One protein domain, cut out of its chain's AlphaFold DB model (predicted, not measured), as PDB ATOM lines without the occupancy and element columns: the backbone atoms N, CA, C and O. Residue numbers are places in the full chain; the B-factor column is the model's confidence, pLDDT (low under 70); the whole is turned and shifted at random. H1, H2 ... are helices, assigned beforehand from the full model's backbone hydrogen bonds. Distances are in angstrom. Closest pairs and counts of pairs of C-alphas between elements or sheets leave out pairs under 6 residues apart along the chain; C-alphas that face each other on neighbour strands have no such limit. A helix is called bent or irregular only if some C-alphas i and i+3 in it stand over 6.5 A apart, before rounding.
ATOM      1  N   GLU A   7     158.682 147.506 128.629       69.88
ATOM      2  CA  GLU A   7     158.888 146.929 129.966       69.88
ATOM      3  C   GLU A   7     157.596 146.726 130.789       69.88
ATOM      4  O   GLU A   7     157.602 145.987 131.779       69.88
ATOM      5  N   LEU A   8     156.480 147.335 130.379       77.25
ATOM      6  CA  LEU A   8     155.155 147.108 130.963       77.25
ATOM      7  C   LEU A   8     154.372 146.015 130.223       77.25
ATOM      8  O   LEU A   8     153.287 145.642 130.665       77.25
ATOM      9  N   ASN A   9     154.920 145.457 129.139       80.81
ATOM     10  CA  ASN A   9     154.303 144.313 128.485       80.81
ATOM     11  C   ASN A   9     154.322 143.074 129.402       80.81
ATOM     12  O   ASN A   9     155.304 142.848 130.122       80.81
ATOM     13  N   PRO A  10     153.261 142.243 129.367       83.44
ATOM     14  CA  PRO A  10     153.204 140.986 130.103       83.44
ATOM     15  C   PRO A  10     154.408 140.082 129.809       83.44
ATOM     16  O   PRO A  10     154.668 139.746 128.654       83.44
ATOM     17  N   GLY A  11     155.115 139.647 130.854       83.25
ATOM     18  CA  GLY A  11     156.147 138.618 130.743       83.25
ATOM     19  C   GLY A  11     155.546 137.213 130.778       83.25
ATOM     20  O   GLY A  11     154.700 136.919 131.627       83.25
ATOM     21  N   SER A  12     155.998 136.316 129.899       89.94
ATOM     22  CA  SER A  12     155.657 134.895 130.030       89.94
ATOM     23  C   SER A  12     156.344 134.282 131.256       89.94
ATOM     24  O   SER A  12     157.395 134.753 131.701       89.94
ATOM     25  N   LEU A  13     155.778 133.206 131.810       91.06
ATOM     26  CA  LEU A  13     156.388 132.518 132.952       91.06
ATOM     27  C   LEU A  13     157.789 132.002 132.605       91.06
ATOM     28  O   LEU A  13     158.694 132.108 133.428       91.06
ATOM     29  N   ASP A  14     157.997 131.534 131.373       90.00
ATOM     30  CA  ASP A  14     159.325 131.137 130.903       90.00
ATOM     31  C   ASP A  14     160.311 132.309 130.862       90.00
ATOM     32  O   ASP A  14     161.449 132.158 131.299       90.00
ATOM     33  N   GLN A  15     159.895 133.487 130.385       89.38
ATOM     34  CA  GLN A  15     160.748 134.682 130.402       89.38
ATOM     35  C   GLN A  15     161.145 135.055 131.834       89.38
ATOM     36  O   GLN A  15     162.319 135.310 132.102       89.38
ATOM     37  N   ILE A  16     160.192 135.022 132.768       92.12
ATOM     38  CA  ILE A  16     160.428 135.339 134.182       92.12
ATOM     39  C   ILE A  16     161.396 134.330 134.809       92.12
ATOM     40  O   ILE A  16     162.368 134.722 135.451       92.12
ATOM     41  N   ILE A  17     161.187 133.032 134.586       91.06
ATOM     42  CA  ILE A  17     162.070 131.972 135.092       91.06
ATOM     43  C   ILE A  17     163.480 132.105 134.498       91.06
ATOM     44  O   ILE A  17     164.475 131.977 135.212       91.06
ATOM     45  N   ASN A  18     163.586 132.398 133.203       87.62
ATOM     46  CA  ASN A  18     164.874 132.583 132.540       87.62
ATOM     47  C   ASN A  18     165.606 133.842 133.026       87.62
ATOM     48  O   ASN A  18     166.832 133.814 133.114       87.62
ATOM     49  N   SER A  19     164.884 134.894 133.426       86.19
ATOM     50  CA  SER A  19     165.485 136.122 133.973       86.19
ATOM     51  C   SER A  19     166.274 135.895 135.269       86.19
ATOM     52  O   SER A  19     167.232 136.615 135.538       86.19
ATOM     53  N   VAL A  20     165.939 134.850 136.037       86.12
ATOM     54  CA  VAL A  20     166.677 134.442 137.249       86.12
ATOM     55  C   VAL A  20     167.632 133.263 137.005       86.12
ATOM     56  O   VAL A  20     168.062 132.586 137.938       86.12
ATOM     57  N   GLY A  21     167.977 133.009 135.738       82.31
ATOM     58  CA  GLY A  21     168.932 131.981 135.323       82.31
ATOM     59  C   GLY A  21     168.334 130.582 135.138       82.31
ATOM     60  O   GLY A  21     169.054 129.583 135.181       82.31
ATOM     61  N   GLY A  22     167.025 130.506 134.889       88.12
ATOM     62  CA  GLY A  22     166.351 129.320 134.367       88.12
ATOM     63  C   GLY A  22     165.702 128.424 135.423       88.12
ATOM     64  O   GLY A  22     165.773 128.652 136.632       88.12
ATOM     65  N   GLN A  23     165.057 127.361 134.936       89.38
ATOM     66  CA  GLN A  23     164.214 126.459 135.733       89.38
ATOM     67  C   GLN A  23     164.939 125.831 136.928       89.38
ATOM     68  O   GLN A  23     164.362 125.723 138.010       89.38
ATOM     69  N   PHE A  24     166.209 125.458 136.757       88.12
ATOM     70  CA  PHE A  24     167.008 124.845 137.815       88.12
ATOM     71  C   PHE A  24     167.247 125.804 138.989       88.12
ATOM     72  O   PHE A  24     166.984 125.453 140.140       88.12
ATOM     73  N   LEU A  25     167.695 127.032 138.708       89.12
ATOM     74  CA  LEU A  25     167.959 128.030 139.744       89.12
ATOM     75  C   LEU A  25     166.665 128.512 140.408       89.12
ATOM     76  O   LEU A  25     166.625 128.678 141.629       89.12
ATOM     77  N   PHE A  26     165.585 128.637 139.635       92.75
ATOM     78  CA  PHE A  26     164.248 128.925 140.153       92.75
ATOM     79  C   PHE A  26     163.769 127.849 141.144       92.75
ATOM     80  O   PHE A  26     163.304 128.171 142.239       92.75
ATOM     81  N   SER A  27     163.953 126.565 140.815       93.69
ATOM     82  CA  SER A  27     163.627 125.449 141.712       93.69
ATOM     83  C   SER A  27     164.483 125.444 142.978       93.69
ATOM     84  O   SER A  27     163.954 125.212 144.065       93.69
ATOM     85  N   ILE A  28     165.784 125.747 142.874       92.69
ATOM     86  CA  ILE A  28     166.658 125.873 144.052       92.69
ATOM     87  C   ILE A  28     166.169 126.993 144.969       92.69
ATOM     88  O   ILE A  28     166.143 126.800 146.183       92.69
ATOM     89  N   ALA A  29     165.749 128.135 144.423       95.25
ATOM     90  CA  ALA A  29     165.202 129.216 145.234       95.25
ATOM     91  C   ALA A  29     163.964 128.751 146.018       95.25
ATOM     92  O   ALA A  29     163.912 128.929 147.230       95.25
ATOM     93  N   ILE A  30     163.018 128.052 145.385       95.75
ATOM     94  CA  ILE A  30     161.833 127.513 146.079       95.75
ATOM     95  C   ILE A  30     162.219 126.508 147.167       95.75
ATOM     96  O   ILE A  30     161.705 126.572 148.285       95.75
ATOM     97  N   VAL A  31     163.160 125.609 146.880       94.88
ATOM     98  CA  VAL A  31     163.717 124.693 147.888       94.88
ATOM     99  C   VAL A  31     164.390 125.465 149.023       94.88
ATOM    100  O   VAL A  31     164.330 125.055 150.175       94.88
ATOM    101  N   GLY A  32     164.969 126.622 148.738       94.12
ATOM    102  CA  GLY A  32     165.492 127.540 149.734       94.12
ATOM    103  C   GLY A  32     164.441 128.123 150.668       94.12
ATOM    104  O   GLY A  32     164.687 128.238 151.864       94.12
ATOM    105  N   ILE A  33     163.238 128.397 150.162       95.06
ATOM    106  CA  ILE A  33     162.090 128.770 151.002       95.06
ATOM    107  C   ILE A  33     161.703 127.602 151.922       95.06
ATOM    108  O   ILE A  33     161.463 127.805 153.112       95.06
ATOM    109  N   VAL A  34     161.706 126.367 151.406       93.75
ATOM    110  CA  VAL A  34     161.526 125.155 152.231       93.75
ATOM    111  C   VAL A  34     162.643 125.035 153.274       93.75
ATOM    112  O   VAL A  34     162.386 124.641 154.409       93.75
ATOM    113  N   ALA A  35     163.872 125.412 152.922       90.38
ATOM    114  CA  ALA A  35     165.037 125.342 153.793       90.38
ATOM    115  C   ALA A  35     164.915 126.267 155.023       90.38
ATOM    116  O   ALA A  35     165.341 125.887 156.112       90.38
ATOM    117  N   ILE A  36     164.256 127.426 154.891       89.62
ATOM    118  CA  ILE A  36     163.943 128.333 156.018       89.62
ATOM    119  C   ILE A  36     163.053 127.643 157.069       89.62
ATOM    120  O   ILE A  36     163.128 127.941 158.259       89.62
ATOM    121  N   LEU A  37     162.229 126.681 156.645       88.44
ATOM    122  CA  LEU A  37     161.353 125.901 157.521       88.44
ATOM    123  C   LEU A  37     162.057 124.699 158.173       88.44
ATOM    124  O   LEU A  37     161.384 123.879 158.798       88.44
ATOM    125  N   THR A  38     163.374 124.541 158.012       82.69
ATOM    126  CA  THR A  38     164.109 123.417 158.614       82.69
ATOM    127  C   THR A  38     164.540 123.705 160.047       82.69
ATOM    128  O   THR A  38     164.863 124.837 160.400       82.69
ATOM    129  N   SER A  39     164.517 122.672 160.888       71.62
ATOM    130  CA  SER A  39     164.884 122.761 162.304       71.62
ATOM    131  C   SER A  39     166.304 122.244 162.538       71.62
ATOM    132  O   SER A  39     166.724 121.242 161.952       71.62
ATOM    133  N   GLU A  40     167.039 122.864 163.468       65.12
ATOM    134  CA  GLU A  40     168.343 122.352 163.903       65.12
ATOM    135  C   GLU A  40     168.261 120.965 164.566       65.12
ATOM    136  O   GLU A  40     169.248 120.224 164.534       65.12
ATOM    137  N   GLU A  41     167.101 120.588 165.117       60.56
ATOM    138  CA  GLU A  41     166.901 119.347 165.879       60.56
ATOM    139  C   GLU A  41     166.672 118.104 164.994       60.56
ATOM    140  O   GLU A  41     166.939 116.985 165.433       60.56
ATOM    141  N   ARG A  42     166.194 118.256 163.746       64.25
ATOM    142  CA  ARG A  42     165.820 117.131 162.850       64.25
ATOM    143  C   ARG A  42     166.472 117.200 161.474       64.25
ATOM    144  O   ARG A  42     165.839 116.999 160.438       64.25
ATOM    145  N   LYS A  43     167.786 117.392 161.504       68.00
ATOM    146  CA  LYS A  43     168.653 117.547 160.336       68.00
ATOM    147  C   LYS A  43     168.436 116.482 159.238       68.00
ATOM    148  O   LYS A  43     168.229 116.817 158.078       68.00
ATOM    149  N   GLU A  44     168.415 115.197 159.569       74.38
ATOM    150  CA  GLU A  44     168.355 114.143 158.540       74.38
ATOM    151  C   GLU A  44     167.002 114.054 157.808       74.38
ATOM    152  O   GLU A  44     166.960 113.925 156.585       74.38
ATOM    153  N   ARG A  45     165.879 114.184 158.530       80.00
ATOM    154  CA  ARG A  45     164.531 114.160 157.930       80.00
ATOM    155  C   ARG A  45     164.310 115.356 157.008       80.00
ATOM    156  O   ARG A  45     163.737 115.215 155.929       80.00
ATOM    157  N   ASP A  46     164.768 116.521 157.445       82.56
ATOM    158  CA  ASP A  46     164.617 117.771 156.710       82.56
ATOM    159  C   ASP A  46     165.471 117.788 155.440       82.56
ATOM    160  O   ASP A  46     165.012 118.258 154.400       82.56
ATOM    161  N   PHE A  47     166.659 117.179 155.479       82.44
ATOM    162  CA  PHE A  47     167.478 116.961 154.290       82.44
ATOM    163  C   PHE A  47     166.751 116.117 153.232       82.44
ATOM    164  O   PHE A  47     166.649 116.530 152.077       82.44
ATOM    165  N   TRP A  48     166.175 114.974 153.615       86.19
ATOM    166  CA  TRP A  48     165.413 114.147 152.674       86.19
ATOM    167  C   TRP A  48     164.181 114.865 152.121       86.19
ATOM    168  O   TRP A  48     163.853 114.690 150.947       86.19
ATOM    169  N   PHE A  49     163.533 115.717 152.918       90.12
ATOM    170  CA  PHE A  49     162.422 116.539 152.441       90.12
ATOM    171  C   PHE A  49     162.871 117.571 151.393       90.12
ATOM    172  O   PHE A  49     162.188 117.760 150.388       90.12
ATOM    173  N   ILE A  50     164.028 118.212 151.587       89.12
ATOM    174  CA  ILE A  50     164.635 119.132 150.610       89.12
ATOM    175  C   ILE A  50     164.922 118.399 149.292       89.12
ATOM    176  O   ILE A  50     164.535 118.884 148.230       89.12
ATOM    177  N   ILE A  51     165.540 117.214 149.348       89.12
ATOM    178  CA  ILE A  51     165.822 116.400 148.154       89.12
ATOM    179  C   ILE A  51     164.524 115.980 147.453       89.12
ATOM    180  O   ILE A  51     164.412 116.112 146.235       89.12
ATOM    181  N   ALA A  52     163.519 115.537 148.213       93.62
ATOM    182  CA  ALA A  52     162.207 115.189 147.672       93.62
ATOM    183  C   ALA A  52     161.507 116.396 147.029       93.62
ATOM    184  O   ALA A  52     160.888 116.255 145.979       93.62
ATOM    185  N   SER A  53     161.645 117.588 147.618       94.44
ATOM    186  CA  SER A  53     161.102 118.837 147.072       94.44
ATOM    187  C   SER A  53     161.765 119.197 145.746       94.44
ATOM    188  O   SER A  53     161.074 119.521 144.782       94.44
ATOM    189  N   LEU A  54     163.095 119.093 145.667       92.12
ATOM    190  CA  LEU A  54     163.836 119.350 144.434       92.12
ATOM    191  C   LEU A  54     163.462 118.345 143.334       92.12
ATOM    192  O   LEU A  54     163.232 118.739 142.194       92.12
ATOM    193  N   PHE A  55     163.345 117.060 143.685       94.50
ATOM    194  CA  PHE A  55     162.908 116.017 142.759       94.50
ATOM    195  C   PHE A  55     161.474 116.249 142.265       94.50
ATOM    196  O   PHE A  55     161.214 116.149 141.068       94.50
ATOM    197  N   TYR A  56     160.554 116.613 143.164       96.25
ATOM    198  CA  TYR A  56     159.177 116.963 142.817       96.25
ATOM    199  C   TYR A  56     159.119 118.126 141.821       96.25
ATOM    200  O   TYR A  56     158.423 118.025 140.814       96.25
ATOM    201  N   LEU A  57     159.873 119.204 142.065       94.19
ATOM    202  CA  LEU A  57     159.915 120.357 141.161       94.19
ATOM    203  C   LEU A  57     160.525 119.993 139.803       94.19
ATOM    204  O   LEU A  57     160.004 120.417 138.775       94.19
ATOM    205  N   GLY A  58     161.571 119.160 139.781       91.62
ATOM    206  CA  GLY A  58     162.152 118.646 138.538       91.62
ATOM    207  C   GLY A  58     161.167 117.790 137.736       91.62
ATOM    208  O   GLY A  58     161.052 117.951 136.522       91.62
ATOM    209  N   LEU A  59     160.396 116.926 138.404       93.00
ATOM    210  CA  LEU A  59     159.343 116.141 137.758       93.00
ATOM    211  C   LEU A  59     158.219 117.043 137.234       93.00
ATOM    212  O   LEU A  59     157.774 116.873 136.102       93.00
ATOM    213  N   ALA A  60     157.785 118.020 138.030       90.25
ATOM    214  CA  ALA A  60     156.773 118.983 137.615       90.25
ATOM    215  C   ALA A  60     157.212 119.758 136.362       90.25
ATOM    216  O   ALA A  60     156.407 119.938 135.456       90.25
ATOM    217  N   GLN A  61     158.485 120.144 136.271       86.75
ATOM    218  CA  GLN A  61     159.062 120.814 135.100       86.75
ATOM    219  C   GLN A  61     159.170 119.908 133.870       86.75
ATOM    220  O   GLN A  61     158.994 120.373 132.748       86.75
ATOM    221  N   ALA A  62     159.435 118.614 134.063       87.38
ATOM    222  CA  ALA A  62     159.474 117.649 132.968       87.38
ATOM    223  C   ALA A  62     158.077 117.345 132.399       87.38
ATOM    224  O   ALA A  62     157.944 117.040 131.217       87.38
ATOM    225  N   VAL A  63     157.042 117.411 133.243       88.88
ATOM    226  CA  VAL A  63     155.658 117.078 132.871       88.88
ATOM    227  C   VAL A  63     154.889 118.300 132.373       88.88
ATOM    228  O   VAL A  63     154.105 118.183 131.434       88.88
ATOM    229  N   PHE A  64     155.095 119.464 132.987       87.44
ATOM    230  CA  PHE A  64     154.323 120.668 132.711       87.44
ATOM    231  C   PHE A  64     155.217 121.791 132.197       87.44
ATOM    232  O   PHE A  64     156.153 122.220 132.874       87.44
ATOM    233  N   LYS A  65     154.871 122.344 131.032       84.69
ATOM    234  CA  LYS A  65     155.506 123.576 130.569       84.69
ATOM    235  C   LYS A  65     154.912 124.780 131.304       84.69
ATOM    236  O   LYS A  65     153.686 124.895 131.354       84.69
ATOM    237  N   PRO A  66     155.734 125.706 131.835       77.50
ATOM    238  CA  PRO A  66     155.241 126.847 132.605       77.50
ATOM    239  C   PRO A  66     154.187 127.681 131.871       77.50
ATOM    240  O   PRO A  66     153.182 128.029 132.474       77.50
ATOM    241  N   ASN A  67     154.355 127.934 130.569       77.31
ATOM    242  CA  ASN A  67     153.395 128.736 129.797       77.31
ATOM    243  C   ASN A  67     152.087 127.999 129.453       77.31
ATOM    244  O   ASN A  67     151.109 128.644 129.087       77.31
ATOM    245  N   GLU A  68     152.054 126.667 129.549       82.19
ATOM    246  CA  GLU A  68     150.836 125.867 129.334       82.19
ATOM    247  C   GLU A  68     150.010 125.744 130.632       82.19
ATOM    248  O   GLU A  68     148.831 125.387 130.610       82.19
ATOM    249  N   LEU A  69     150.611 126.079 131.779       79.12
ATOM    250  CA  LEU A  69     149.942 126.141 133.070       79.12
ATOM    251  C   LEU A  69     149.279 127.512 133.259       79.12
ATOM    252  O   LEU A  69     149.931 128.552 133.224       79.12
ATOM    253  N   GLY A  70     147.983 127.524 133.574       85.06
ATOM    254  CA  GLY A  70     147.359 128.724 134.134       85.06
ATOM    255  C   GLY A  70     148.049 129.140 135.443       85.06
ATOM    256  O   GLY A  70     148.476 128.281 136.216       85.06
ATOM    257  N   LEU A  71     148.114 130.450 135.725       88.75
ATOM    258  CA  LEU A  71     148.825 131.016 136.890       88.75
ATOM    259  C   LEU A  71     148.480 130.339 138.224       88.75
ATOM    260  O   LEU A  71     149.356 130.118 139.055       88.75
ATOM    261  N   VAL A  72     147.211 129.976 138.419       90.94
ATOM    262  CA  VAL A  72     146.748 129.286 139.632       90.94
ATOM    263  C   VAL A  72     147.412 127.917 139.776       90.94
ATOM    264  O   VAL A  72     147.924 127.593 140.845       90.94
ATOM    265  N   ASN A  73     147.455 127.135 138.696       91.50
ATOM    266  CA  ASN A  73     148.068 125.807 138.698       91.50
ATOM    267  C   ASN A  73     149.584 125.907 138.850       91.50
ATOM    268  O   ASN A  73     150.173 125.129 139.596       91.50
ATOM    269  N   PHE A  74     150.200 126.897 138.198       92.88
ATOM    270  CA  PHE A  74     151.615 127.193 138.376       92.88
ATOM    271  C   PHE A  74     151.933 127.453 139.857       92.88
ATOM    272  O   PHE A  74     152.743 126.739 140.447       92.88
ATOM    273  N   PHE A  75     151.246 128.392 140.511       94.31
ATOM    274  CA  PHE A  75     151.505 128.668 141.926       94.31
ATOM    275  C   PHE A  75     151.187 127.482 142.836       94.31
ATOM    276  O   PHE A  75     151.962 127.215 143.753       94.31
ATOM    277  N   ALA A  76     150.108 126.740 142.579       93.75
ATOM    278  CA  ALA A  76     149.757 125.564 143.372       93.75
ATOM    279  C   ALA A  76     150.860 124.496 143.338       93.75
ATOM    280  O   ALA A  76     151.254 123.992 144.386       93.75
ATOM    281  N   ILE A  77     151.400 124.195 142.153       93.62
ATOM    282  CA  ILE A  77     152.480 123.218 141.977       93.62
ATOM    283  C   ILE A  77     153.754 123.709 142.671       93.62
ATOM    284  O   ILE A  77     154.320 123.015 143.511       93.62
ATOM    285  N   TYR A  78     154.194 124.930 142.372       93.44
ATOM    286  CA  TYR A  78     155.498 125.416 142.823       93.44
ATOM    287  C   TYR A  78     155.540 125.793 144.315       93.44
ATOM    288  O   TYR A  78     156.609 125.755 144.919       93.44
ATOM    289  N   THR A  79     154.404 126.101 144.950       95.38
ATOM    290  CA  THR A  79     154.340 126.351 146.406       95.38
ATOM    291  C   THR A  79     154.045 125.101 147.234       95.38
ATOM    292  O   THR A  79     154.227 125.136 148.455       95.38
ATOM    293  N   LEU A  80     153.643 123.983 146.612       96.00
ATOM    294  CA  LEU A  80     153.241 122.769 147.327       96.00
ATOM    295  C   LEU A  80     154.290 122.283 148.346       96.00
ATOM    296  O   LEU A  80     153.904 122.038 149.491       96.00
ATOM    297  N   PRO A  81     155.598 122.194 148.025       95.56
ATOM    298  CA  PRO A  81     156.595 121.741 148.997       95.56
ATOM    299  C   PRO A  81     156.699 122.654 150.225       95.56
ATOM    300  O   PRO A  81     156.849 122.172 151.350       95.56
ATOM    301  N   VAL A  82     156.560 123.968 150.022       95.00
ATOM    302  CA  VAL A  82     156.588 124.971 151.097       95.00
ATOM    303  C   VAL A  82     155.377 124.801 152.009       95.00
ATOM    304  O   VAL A  82     155.530 124.733 153.228       95.00
ATOM    305  N   ILE A  83     154.181 124.660 151.428       94.62
ATOM    306  CA  ILE A  83     152.932 124.464 152.177       94.62
ATOM    307  C   ILE A  83     152.986 123.160 152.977       94.62
ATOM    308  O   ILE A  83     152.691 123.156 154.173       94.62
ATOM    309  N   VAL A  84     153.401 122.058 152.348       94.62
ATOM    310  CA  VAL A  84     153.505 120.751 153.010       94.62
ATOM    311  C   VAL A  84     154.483 120.819 154.180       94.62
ATOM    312  O   VAL A  84     154.137 120.385 155.281       94.62
ATOM    313  N   LYS A  85     155.674 121.409 153.998       92.00
ATOM    314  CA  LYS A  85     156.635 121.552 155.098       92.00
ATOM    315  C   LYS A  85     156.089 122.446 156.207       92.00
ATOM    316  O   LYS A  85     156.202 122.071 157.369       92.00
ATOM    317  N   ALA A  86     155.443 123.564 155.882       90.75
ATOM    318  CA  ALA A  86     154.841 124.445 156.883       90.75
ATOM    319  C   ALA A  86     153.782 123.713 157.730       90.75
ATOM    320  O   ALA A  86     153.772 123.846 158.954       90.75
ATOM    321  N   ILE A  87     152.939 122.877 157.110       90.69
ATOM    322  CA  ILE A  87     151.959 122.041 157.823       90.69
ATOM    323  C   ILE A  87     152.659 121.035 158.747       90.69
ATOM    324  O   ILE A  87     152.238 120.864 159.891       90.69
ATOM    325  N   LEU A  88     153.727 120.380 158.280       88.50
ATOM    326  CA  LEU A  88     154.498 119.436 159.096       88.50
ATOM    327  C   LEU A  88     155.131 120.121 160.313       88.50
ATOM    328  O   LEU A  88     155.019 119.603 161.420       88.50
ATOM    329  N   VAL A  89     155.719 121.305 160.125       87.44
ATOM    330  CA  VAL A  89     156.304 122.120 161.204       87.44
ATOM    331  C   VAL A  89     155.243 122.475 162.253       87.44
ATOM    332  O   VAL A  89     155.473 122.309 163.454       87.44
ATOM    333  N   LEU A  90     154.058 122.919 161.813       85.81
ATOM    334  CA  LEU A  90     152.941 123.264 162.700       85.81
ATOM    335  C   LEU A  90     152.408 122.049 163.470       85.81
ATOM    336  O   LEU A  90     152.109 122.156 164.661       85.81
ATOM    337  N   LYS A  91     152.300 120.891 162.807       85.56
ATOM    338  CA  LYS A  91     151.820 119.641 163.413       85.56
ATOM    339  C   LYS A  91     152.795 119.103 164.459       85.56
ATOM    340  O   LYS A  91     152.365 118.681 165.532       85.56
ATOM    341  N   ASP A  92     154.088 119.148 164.158       80.62
ATOM    342  CA  ASP A  92     155.140 118.593 165.010       80.62
ATOM    343  C   ASP A  92     155.570 119.564 166.133       80.62
ATOM    344  O   ASP A  92     156.356 119.176 166.998       80.62
ATOM    345  N   LYS A  93     155.030 120.797 166.162       75.62
ATOM    346  CA  LYS A  93     155.394 121.879 167.103       75.62
ATOM    347  C   LYS A  93     156.909 122.110 167.167       75.62
ATOM    348  O   LYS A  93     157.462 122.328 168.248       75.62
ATOM    349  N   GLU A  94     157.572 122.035 166.014       69.38
ATOM    350  CA  GLU A  94     159.025 122.186 165.925       69.38
ATOM    351  C   GLU A  94     159.438 123.569 166.450       69.38
ATOM    352  O   GLU A  94     158.896 124.596 166.038       69.38
ATOM    353  N   ARG A  95     160.383 123.602 167.395       62.72
ATOM    354  CA  ARG A  95     160.943 124.851 167.921       62.72
ATOM    355  C   ARG A  95     162.131 125.281 167.056       62.72
ATOM    356  O   ARG A  95     162.888 124.443 166.575       62.72
ATOM    357  N   GLY A  96     162.284 126.592 166.867       66.62
ATOM    358  CA  GLY A  96     163.415 127.183 166.138       66.62
ATOM    359  C   GLY A  96     163.231 127.357 164.625       66.62
ATOM    360  O   GLY A  96     164.187 127.732 163.960       66.62
ATOM    361  N   THR A  97     162.036 127.117 164.076       77.31
ATOM    362  CA  THR A  97     161.716 127.375 162.659       77.31
ATOM    363  C   THR A  97     161.037 128.735 162.482       77.31
ATOM    364  O   THR A  97     160.157 129.111 163.263       77.31
ATOM    365  N   ASP A  98     161.416 129.483 161.443       82.00
ATOM    366  CA  ASP A  98     160.837 130.804 161.166       82.00
ATOM    367  C   ASP A  98     159.763 130.732 160.071       82.00
ATOM    368  O   ASP A  98     159.967 131.059 158.900       82.00
ATOM    369  N   ILE A  99     158.569 130.294 160.479       87.19
ATOM    370  CA  ILE A  99     157.396 130.221 159.596       87.19
ATOM    371  C   ILE A  99     157.037 131.606 159.040       87.19
ATOM    372  O   ILE A  99     156.567 131.706 157.906       87.19
ATOM    373  N   LYS A 100     157.258 132.679 159.812       89.44
ATOM    374  CA  LYS A 100     156.920 134.043 159.384       89.44
ATOM    375  C   LYS A 100     157.838 134.486 158.251       89.44
ATOM    376  O   LYS A 100     157.340 135.006 157.255       89.44
ATOM    377  N   ALA A 101     159.140 134.229 158.371       90.62
ATOM    378  CA  ALA A 101     160.099 134.498 157.307       90.62
ATOM    379  C   ALA A 101     159.773 133.685 156.048       90.62
ATOM    380  O   ALA A 101     159.675 134.261 154.966       90.62
ATOM    381  N   ALA A 102     159.517 132.380 156.175       91.81
ATOM    382  CA  ALA A 102     159.159 131.547 155.027       91.81
ATOM    383  C   ALA A 102     157.873 132.030 154.334       91.81
ATOM    384  O   ALA A 102     157.829 132.118 153.106       91.81
ATOM    385  N   ALA A 103     156.840 132.400 155.098       93.75
ATOM    386  CA  ALA A 103     155.597 132.944 154.553       93.75
ATOM    387  C   ALA A 103     155.813 134.289 153.837       93.75
ATOM    388  O   ALA A 103     155.300 134.480 152.735       93.75
ATOM    389  N   LEU A 104     156.604 135.193 154.427       95.75
ATOM    390  CA  LEU A 104     156.931 136.488 153.829       95.75
ATOM    391  C   LEU A 104     157.709 136.321 152.519       95.75
ATOM    392  O   LEU A 104     157.334 136.914 151.512       95.75
ATOM    393  N   ILE A 105     158.752 135.484 152.509       95.94
ATOM    394  CA  ILE A 105     159.546 135.228 151.301       95.94
ATOM    395  C   ILE A 105     158.702 134.529 150.234       95.94
ATOM    396  O   ILE A 105     158.794 134.900 149.070       95.94
ATOM    397  N   THR A 106     157.822 133.593 150.606       96.06
ATOM    398  CA  THR A 106     156.887 132.963 149.654       96.06
ATOM    399  C   THR A 106     155.956 133.991 149.026       96.06
ATOM    400  O   THR A 106     155.781 134.001 147.809       96.06
ATOM    401  N   MET A 107     155.368 134.870 149.842       96.25
ATOM    402  CA  MET A 107     154.464 135.918 149.372       96.25
ATOM    403  C   MET A 107     155.188 136.911 148.460       96.25
ATOM    404  O   MET A 107     154.666 137.247 147.402       96.25
ATOM    405  N   TRP A 108     156.394 137.344 148.832       96.94
ATOM    406  CA  TRP A 108     157.198 138.249 148.012       96.94
ATOM    407  C   TRP A 108     157.599 137.577 146.694       96.94
ATOM    408  O   TRP A 108     157.352 138.125 145.620       96.94
ATOM    409  N   PHE A 109     158.143 136.362 146.749       96.69
ATOM    410  CA  PHE A 109     158.596 135.627 145.571       96.69
ATOM    411  C   PHE A 109     157.440 135.357 144.595       96.69
ATOM    412  O   PHE A 109     157.515 135.721 143.426       96.69
ATOM    413  N   MET A 110     156.322 134.799 145.071       95.62
ATOM    414  CA  MET A 110     155.176 134.492 144.204       95.62
ATOM    415  C   MET A 110     154.421 135.752 143.767       95.62
ATOM    416  O   MET A 110     153.978 135.838 142.623       95.62
ATOM    417  N   GLY A 111     154.321 136.760 144.637       96.44
ATOM    418  CA  GLY A 111     153.706 138.047 144.313       96.44
ATOM    419  C   GLY A 111     154.474 138.816 143.237       96.44
ATOM    420  O   GLY A 111     153.859 139.416 142.360       96.44
ATOM    421  N   THR A 112     155.807 138.746 143.239       95.56
ATOM    422  CA  THR A 112     156.635 139.382 142.199       95.56
ATOM    423  C   THR A 112     156.647 138.593 140.898       95.56
ATOM    424  O   THR A 112     156.593 139.214 139.838       95.56
ATOM    425  N   VAL A 113     156.601 137.256 140.936       95.12
ATOM    426  CA  VAL A 113     156.335 136.446 139.731       95.12
ATOM    427  C   VAL A 113     154.977 136.819 139.125       95.12
ATOM    428  O   VAL A 113     154.890 137.064 137.924       95.12
ATOM    429  N   TYR A 114     153.928 136.949 139.945       95.06
ATOM    430  CA  TYR A 114     152.613 137.403 139.483       95.06
ATOM    431  C   TYR A 114     152.672 138.806 138.867       95.06
ATOM    432  O   TYR A 114     152.209 138.992 137.744       95.06
ATOM    433  N   ALA A 115     153.269 139.781 139.558       94.19
ATOM    434  CA  ALA A 115     153.426 141.140 139.042       94.19
ATOM    435  C   ALA A 115     154.198 141.152 137.712       94.19
ATOM    436  O   ALA A 115     153.801 141.843 136.778       94.19
ATOM    437  N   SER A 116     155.223 140.309 137.575       93.25
ATOM    438  CA  SER A 116     156.019 140.186 136.346       93.25
ATOM    439  C   SER A 116     155.214 139.656 135.153       93.25
ATOM    440  O   SER A 116     155.501 139.994 134.008       93.25
ATOM    441  N   THR A 117     154.145 138.890 135.409       90.56
ATOM    442  CA  THR A 117     153.193 138.473 134.358       90.56
ATOM    443  C   THR A 117     152.291 139.612 133.888       90.56
ATOM    444  O   THR A 117     151.604 139.484 132.880       90.56
ATOM    445  N   LYS A 118     152.262 140.726 134.628       89.94
ATOM    446  CA  LYS A 118     151.547 141.954 134.266       89.94
ATOM    447  C   LYS A 118     152.466 142.999 133.644       89.94
ATOM    448  O   LYS A 118     151.978 143.776 132.840       89.94
ATOM    449  N   GLY A 119     153.756 142.979 133.973       88.94
ATOM    450  CA  GLY A 119     154.782 143.805 133.342       88.94
ATOM    451  C   GLY A 119     156.178 143.268 133.645       88.94
ATOM    452  O   GLY A 119     156.532 143.093 134.812       88.94
ATOM    453  N   ILE A 120     156.985 143.007 132.618       88.12
ATOM    454  CA  ILE A 120     158.286 142.344 132.787       88.12
ATOM    455  C   ILE A 120     159.255 143.126 133.695       88.12
ATOM    456  O   ILE A 120     160.078 142.512 134.375       88.12
ATOM    457  N   ARG A 121     159.121 144.456 133.814       89.44
ATOM    458  CA  ARG A 121     159.930 145.294 134.723       89.44
ATOM    459  C   ARG A 121     159.897 144.827 136.179       89.44
ATOM    460  O   ARG A 121     160.882 144.965 136.907       89.44
ATOM    461  N   PHE A 122     158.775 144.258 136.624       93.12
ATOM    462  CA  PHE A 122     158.620 143.812 138.010       93.12
ATOM    463  C   PHE A 122     159.539 142.636 138.378       93.12
ATOM    464  O   PHE A 122     159.697 142.348 139.565       93.12
ATOM    465  N   THR A 123     160.226 142.025 137.406       91.31
ATOM    466  CA  THR A 123     161.284 141.030 137.652       91.31
ATOM    467  C   THR A 123     162.431 141.589 138.496       91.31
ATOM    468  O   THR A 123     163.010 140.856 139.295       91.31
ATOM    469  N   VAL A 124     162.705 142.898 138.440       91.56
ATOM    470  CA  VAL A 124     163.702 143.545 139.314       91.56
ATOM    471  C   VAL A 124     163.352 143.359 140.796       91.56
ATOM    472  O   VAL A 124     164.236 143.180 141.632       91.56
ATOM    473  N   LEU A 125     162.058 143.322 141.133       93.75
ATOM    474  CA  LEU A 125     161.589 143.110 142.505       93.75
ATOM    475  C   LEU A 125     161.708 141.649 142.963       93.75
ATOM    476  O   LEU A 125     161.647 141.393 144.166       93.75
ATOM    477  N   LEU A 126     161.876 140.700 142.033       94.12
ATOM    478  CA  LEU A 126     162.106 139.286 142.339       94.12
ATOM    479  C   LEU A 126     163.536 139.048 142.842       94.12
ATOM    480  O   LEU A 126     163.751 138.123 143.623       94.12
ATOM    481  N   VAL A 127     164.497 139.897 142.453       92.38
ATOM    482  CA  VAL A 127     165.929 139.713 142.748       92.38
ATOM    483  C   VAL A 127     166.203 139.504 144.244       92.38
ATOM    484  O   VAL A 127     166.799 138.479 144.575       92.38
ATOM    485  N   PRO A 128     165.745 140.359 145.183       94.94
ATOM    486  CA  PRO A 128     166.071 140.170 146.597       94.94
ATOM    487  C   PRO A 128     165.419 138.917 147.198       94.94
ATOM    488  O   PRO A 128     166.072 138.172 147.931       94.94
ATOM    489  N   ALA A 129     164.152 138.648 146.858       95.56
ATOM    490  CA  ALA A 129     163.438 137.459 147.323       95.56
ATOM    491  C   ALA A 129     164.122 136.180 146.827       95.56
ATOM    492  O   ALA A 129     164.341 135.245 147.600       95.56
ATOM    493  N   PHE A 130     164.513 136.170 145.552       94.94
ATOM    494  CA  PHE A 130     165.277 135.092 144.948       94.94
ATOM    495  C   PHE A 130     166.631 134.913 145.637       94.94
ATOM    496  O   PHE A 130     166.954 133.793 146.016       94.94
ATOM    497  N   SER A 131     167.399 135.982 145.873       93.38
ATOM    498  CA  SER A 131     168.706 135.897 146.537       93.38
ATOM    499  C   SER A 131     168.619 135.332 147.957       93.38
ATOM    500  O   SER A 131     169.434 134.485 148.318       93.38
ATOM    501  N   ILE A 132     167.629 135.754 148.755       94.88
ATOM    502  CA  ILE A 132     167.417 135.238 150.118       94.88
ATOM    503  C   ILE A 132     167.054 133.754 150.074       94.88
ATOM    504  O   ILE A 132     167.635 132.943 150.799       94.88
ATOM    505  N   ALA A 133     166.102 133.395 149.214       95.12
ATOM    506  CA  ALA A 133     165.641 132.026 149.074       95.12
ATOM    507  C   ALA A 133     166.788 131.121 148.595       95.12
ATOM    508  O   ALA A 133     167.173 130.172 149.275       95.12
ATOM    509  N   PHE A 134     167.437 131.488 147.496       92.31
ATOM    510  CA  PHE A 134     168.580 130.776 146.940       92.31
ATOM    511  C   PHE A 134     169.740 130.641 147.940       92.31
ATOM    512  O   PHE A 134     170.256 129.542 148.148       92.31
ATOM    513  N   GLY A 135     170.110 131.722 148.634       90.88
ATOM    514  CA  GLY A 135     171.140 131.697 149.675       90.88
ATOM    515  C   GLY A 135     170.790 130.770 150.843       90.88
ATOM    516  O   GLY A 135     171.658 130.048 151.335       90.88
ATOM    517  N   SER A 136     169.512 130.714 151.232       90.69
ATOM    518  CA  SER A 136     169.021 129.788 152.263       90.69
ATOM    519  C   SER A 136     169.186 128.328 151.832       90.69
ATOM    520  O   SER A 136     169.654 127.505 152.622       90.69
ATOM    521  N   ALA A 137     168.895 128.005 150.565       89.38
ATOM    522  CA  ALA A 137     169.125 126.667 150.014       89.38
ATOM    523  C   ALA A 137     170.605 126.271 150.101       89.38
ATOM    524  O   ALA A 137     170.935 125.165 150.540       89.38
ATOM    525  N   LEU A 138     171.501 127.183 149.715       86.06
ATOM    526  CA  LEU A 138     172.943 126.948 149.742       86.06
ATOM    527  C   LEU A 138     173.478 126.790 151.166       86.06
ATOM    528  O   LEU A 138     174.249 125.865 151.419       86.06
ATOM    529  N   GLY A 139     173.056 127.645 152.100       85.38
ATOM    530  CA  GLY A 139     173.485 127.581 153.498       85.38
ATOM    531  C   GLY A 139     173.072 126.272 154.169       85.38
ATOM    532  O   GLY A 139     173.879 125.615 154.832       85.38
ATOM    533  N   VAL A 140     171.837 125.834 153.928       82.69
ATOM    534  CA  VAL A 140     171.337 124.567 154.461       82.69
ATOM    535  C   VAL A 140     172.050 123.376 153.814       82.69
ATOM    536  O   VAL A 140     172.534 122.493 154.527       82.69
ATOM    537  N   THR A 141     172.221 123.381 152.490       79.50
ATOM    538  CA  THR A 141     172.988 122.347 151.769       79.50
ATOM    539  C   THR A 141     174.424 122.253 152.289       79.50
ATOM    540  O   THR A 141     174.909 121.158 152.574       79.50
ATOM    541  N   HIS A 142     175.096 123.390 152.487       83.75
ATOM    542  CA  HIS A 142     176.444 123.451 153.054       83.75
ATOM    543  C   HIS A 142     176.503 122.848 154.459       83.75
ATOM    544  O   HIS A 142     177.378 122.021 154.735       83.75
ATOM    545  N   SER A 143     175.558 123.192 155.339       81.00
ATOM    546  CA  SER A 143     175.490 122.625 156.689       81.00
ATOM    547  C   SER A 143     175.368 121.096 156.655       81.00
ATOM    548  O   SER A 143     176.077 120.411 157.393       81.00
ATOM    549  N   TYR A 144     174.538 120.542 155.767       79.94
ATOM    550  CA  TYR A 144     174.369 119.091 155.639       79.94
ATOM    551  C   TYR A 144     175.594 118.393 155.069       79.94
ATOM    552  O   TYR A 144     176.135 117.479 155.696       79.94
ATOM    553  N   VAL A 145     176.056 118.843 153.903       79.69
ATOM    554  CA  VAL A 145     177.180 118.215 153.210       79.69
ATOM    555  C   VAL A 145     178.447 118.318 154.055       79.69
ATOM    556  O   VAL A 145     179.176 117.337 154.171       79.69
ATOM    557  N   SER A 146     178.681 119.455 154.726       82.31
ATOM    558  CA  SER A 146     179.842 119.610 155.608       82.31
ATOM    559  C   SER A 146     179.828 118.643 156.793       82.31
ATOM    560  O   SER A 146     180.878 118.103 157.138       82.31
ATOM    561  N   ASN A 147     178.659 118.371 157.381       81.12
ATOM    562  CA  ASN A 147     178.531 117.404 158.471       81.12
ATOM    563  C   ASN A 147     178.742 115.963 157.995       81.12
ATOM    564  O   ASN A 147     179.475 115.219 158.641       81.12
ATOM    565  N   ILE A 148     178.128 115.572 156.871       81.69
ATOM    566  CA  ILE A 148     178.241 114.210 156.325       81.69
ATOM    567  C   ILE A 148     179.683 113.927 155.908       81.69
ATOM    568  O   ILE A 148     180.268 112.943 156.342       81.69
ATOM    569  N   VAL A 149     180.288 114.814 155.118       81.88
ATOM    570  CA  VAL A 149     181.662 114.633 154.632       81.88
ATOM    571  C   VAL A 149     182.660 114.631 155.787       81.88
ATOM    572  O   VAL A 149     183.571 113.808 155.800       81.88
ATOM    573  N   SER A 150     182.486 115.506 156.780       82.06
ATOM    574  CA  SER A 150     183.373 115.512 157.943       82.06
ATOM    575  C   SER A 150     183.274 114.213 158.750       82.06
ATOM    576  O   SER A 150     184.298 113.711 159.206       82.06
ATOM    577  N   ARG A 151     182.070 113.636 158.866       82.44
ATOM    578  CA  ARG A 151     181.827 112.379 159.587       82.44
ATOM    579  C   ARG A 151     182.312 111.143 158.827       82.44
ATOM    580  O   ARG A 151     182.976 110.305 159.419       82.44
ATOM    581  N   GLU A 152     181.971 111.021 157.549       87.81
ATOM    582  CA  GLU A 152     182.222 109.807 156.759       87.81
ATOM    583  C   GLU A 152     183.646 109.758 156.194       87.81
ATOM    584  O   GLU A 152     184.245 108.690 156.099       87.81
ATOM    585  N   LEU A 153     184.218 110.913 155.833       84.19
ATOM    586  CA  LEU A 153     185.560 110.997 155.243       84.19
ATOM    587  C   LEU A 153     186.633 111.438 156.253       84.19
ATOM    588  O   LEU A 153     187.796 111.562 155.876       84.19
ATOM    589  N   ASN A 154     186.271 111.680 157.523       85.31
ATOM    590  CA  ASN A 154     187.164 112.197 158.576       85.31
ATOM    591  C   ASN A 154     187.933 113.476 158.173       85.31
ATOM    592  O   ASN A 154     189.045 113.734 158.636       85.31
ATOM    593  N   ILE A 155     187.344 114.301 157.301       85.81
ATOM    594  CA  ILE A 155     187.925 115.575 156.861       85.81
ATOM    595  C   ILE A 155     187.516 116.676 157.847       85.81
ATOM    596  O   ILE A 155     186.386 116.715 158.338       85.81
TER     597      ILE A 155
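What this domain is: This is residues 7 to 155 of the 669 residues of the protein "Peptidylprolyl isomerase" of Candidatus Woesearchaeota archaeon CG10_big_fil_rev_8_21_14_0_10_47_5 (UniProt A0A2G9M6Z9). A long kinked helix, H6, crosses H2, the core of an up-and-down bundle of H2, H3, H4b and H5, each running against the one before. Short H1 lies at one end; residues 148 to 154 stick out. The 149 printed residues include six named helices, H1 to H6, and no named strand: all helix, compact, radius of gyration of the C-alphas 15.9 A, spans 53 by 33 by 28 A.

Where its parts are: H6, residues 120 to 152, 47.0 A, runs from C-alpha 120 (158.286, 142.344, 132.787) to C-alpha 152 (182.222, 109.807, 156.759), with a kink of 42 degrees near residue 127; it is only just irregular, C-alphas 125 and 128 being 6.7 A apart. H1 is 13 to 19, H2 23 to 36, H3 43 to 63, H5 99 to 116. H4, 71 to 92, one helix by its hydrogen bonds, is bent, C-alphas 78 and 81 being 7.3 A apart; its arms are H4a, 71 to 78, and H4b, 81 to 92.

How they stand to each other: H6 touches H2 with residues 130 to 140 alone, closest C-alphas Gly 32 and Ala 137, 3.7 A. H2 and H3 form a hairpin, closest C-alphas Val 31 and Ile 50, 6.3 A. H1 only just touches H5, with 3 pairs of C-alphas within 8 A. Not every O i to N i+4 pair is within hydrogen-bond range in H6, 23 of 29.

The domain as a whole: The printed part has no cut and no long link. Residues 7, 40 to 43 and 94 to 96 have pLDDT under 70.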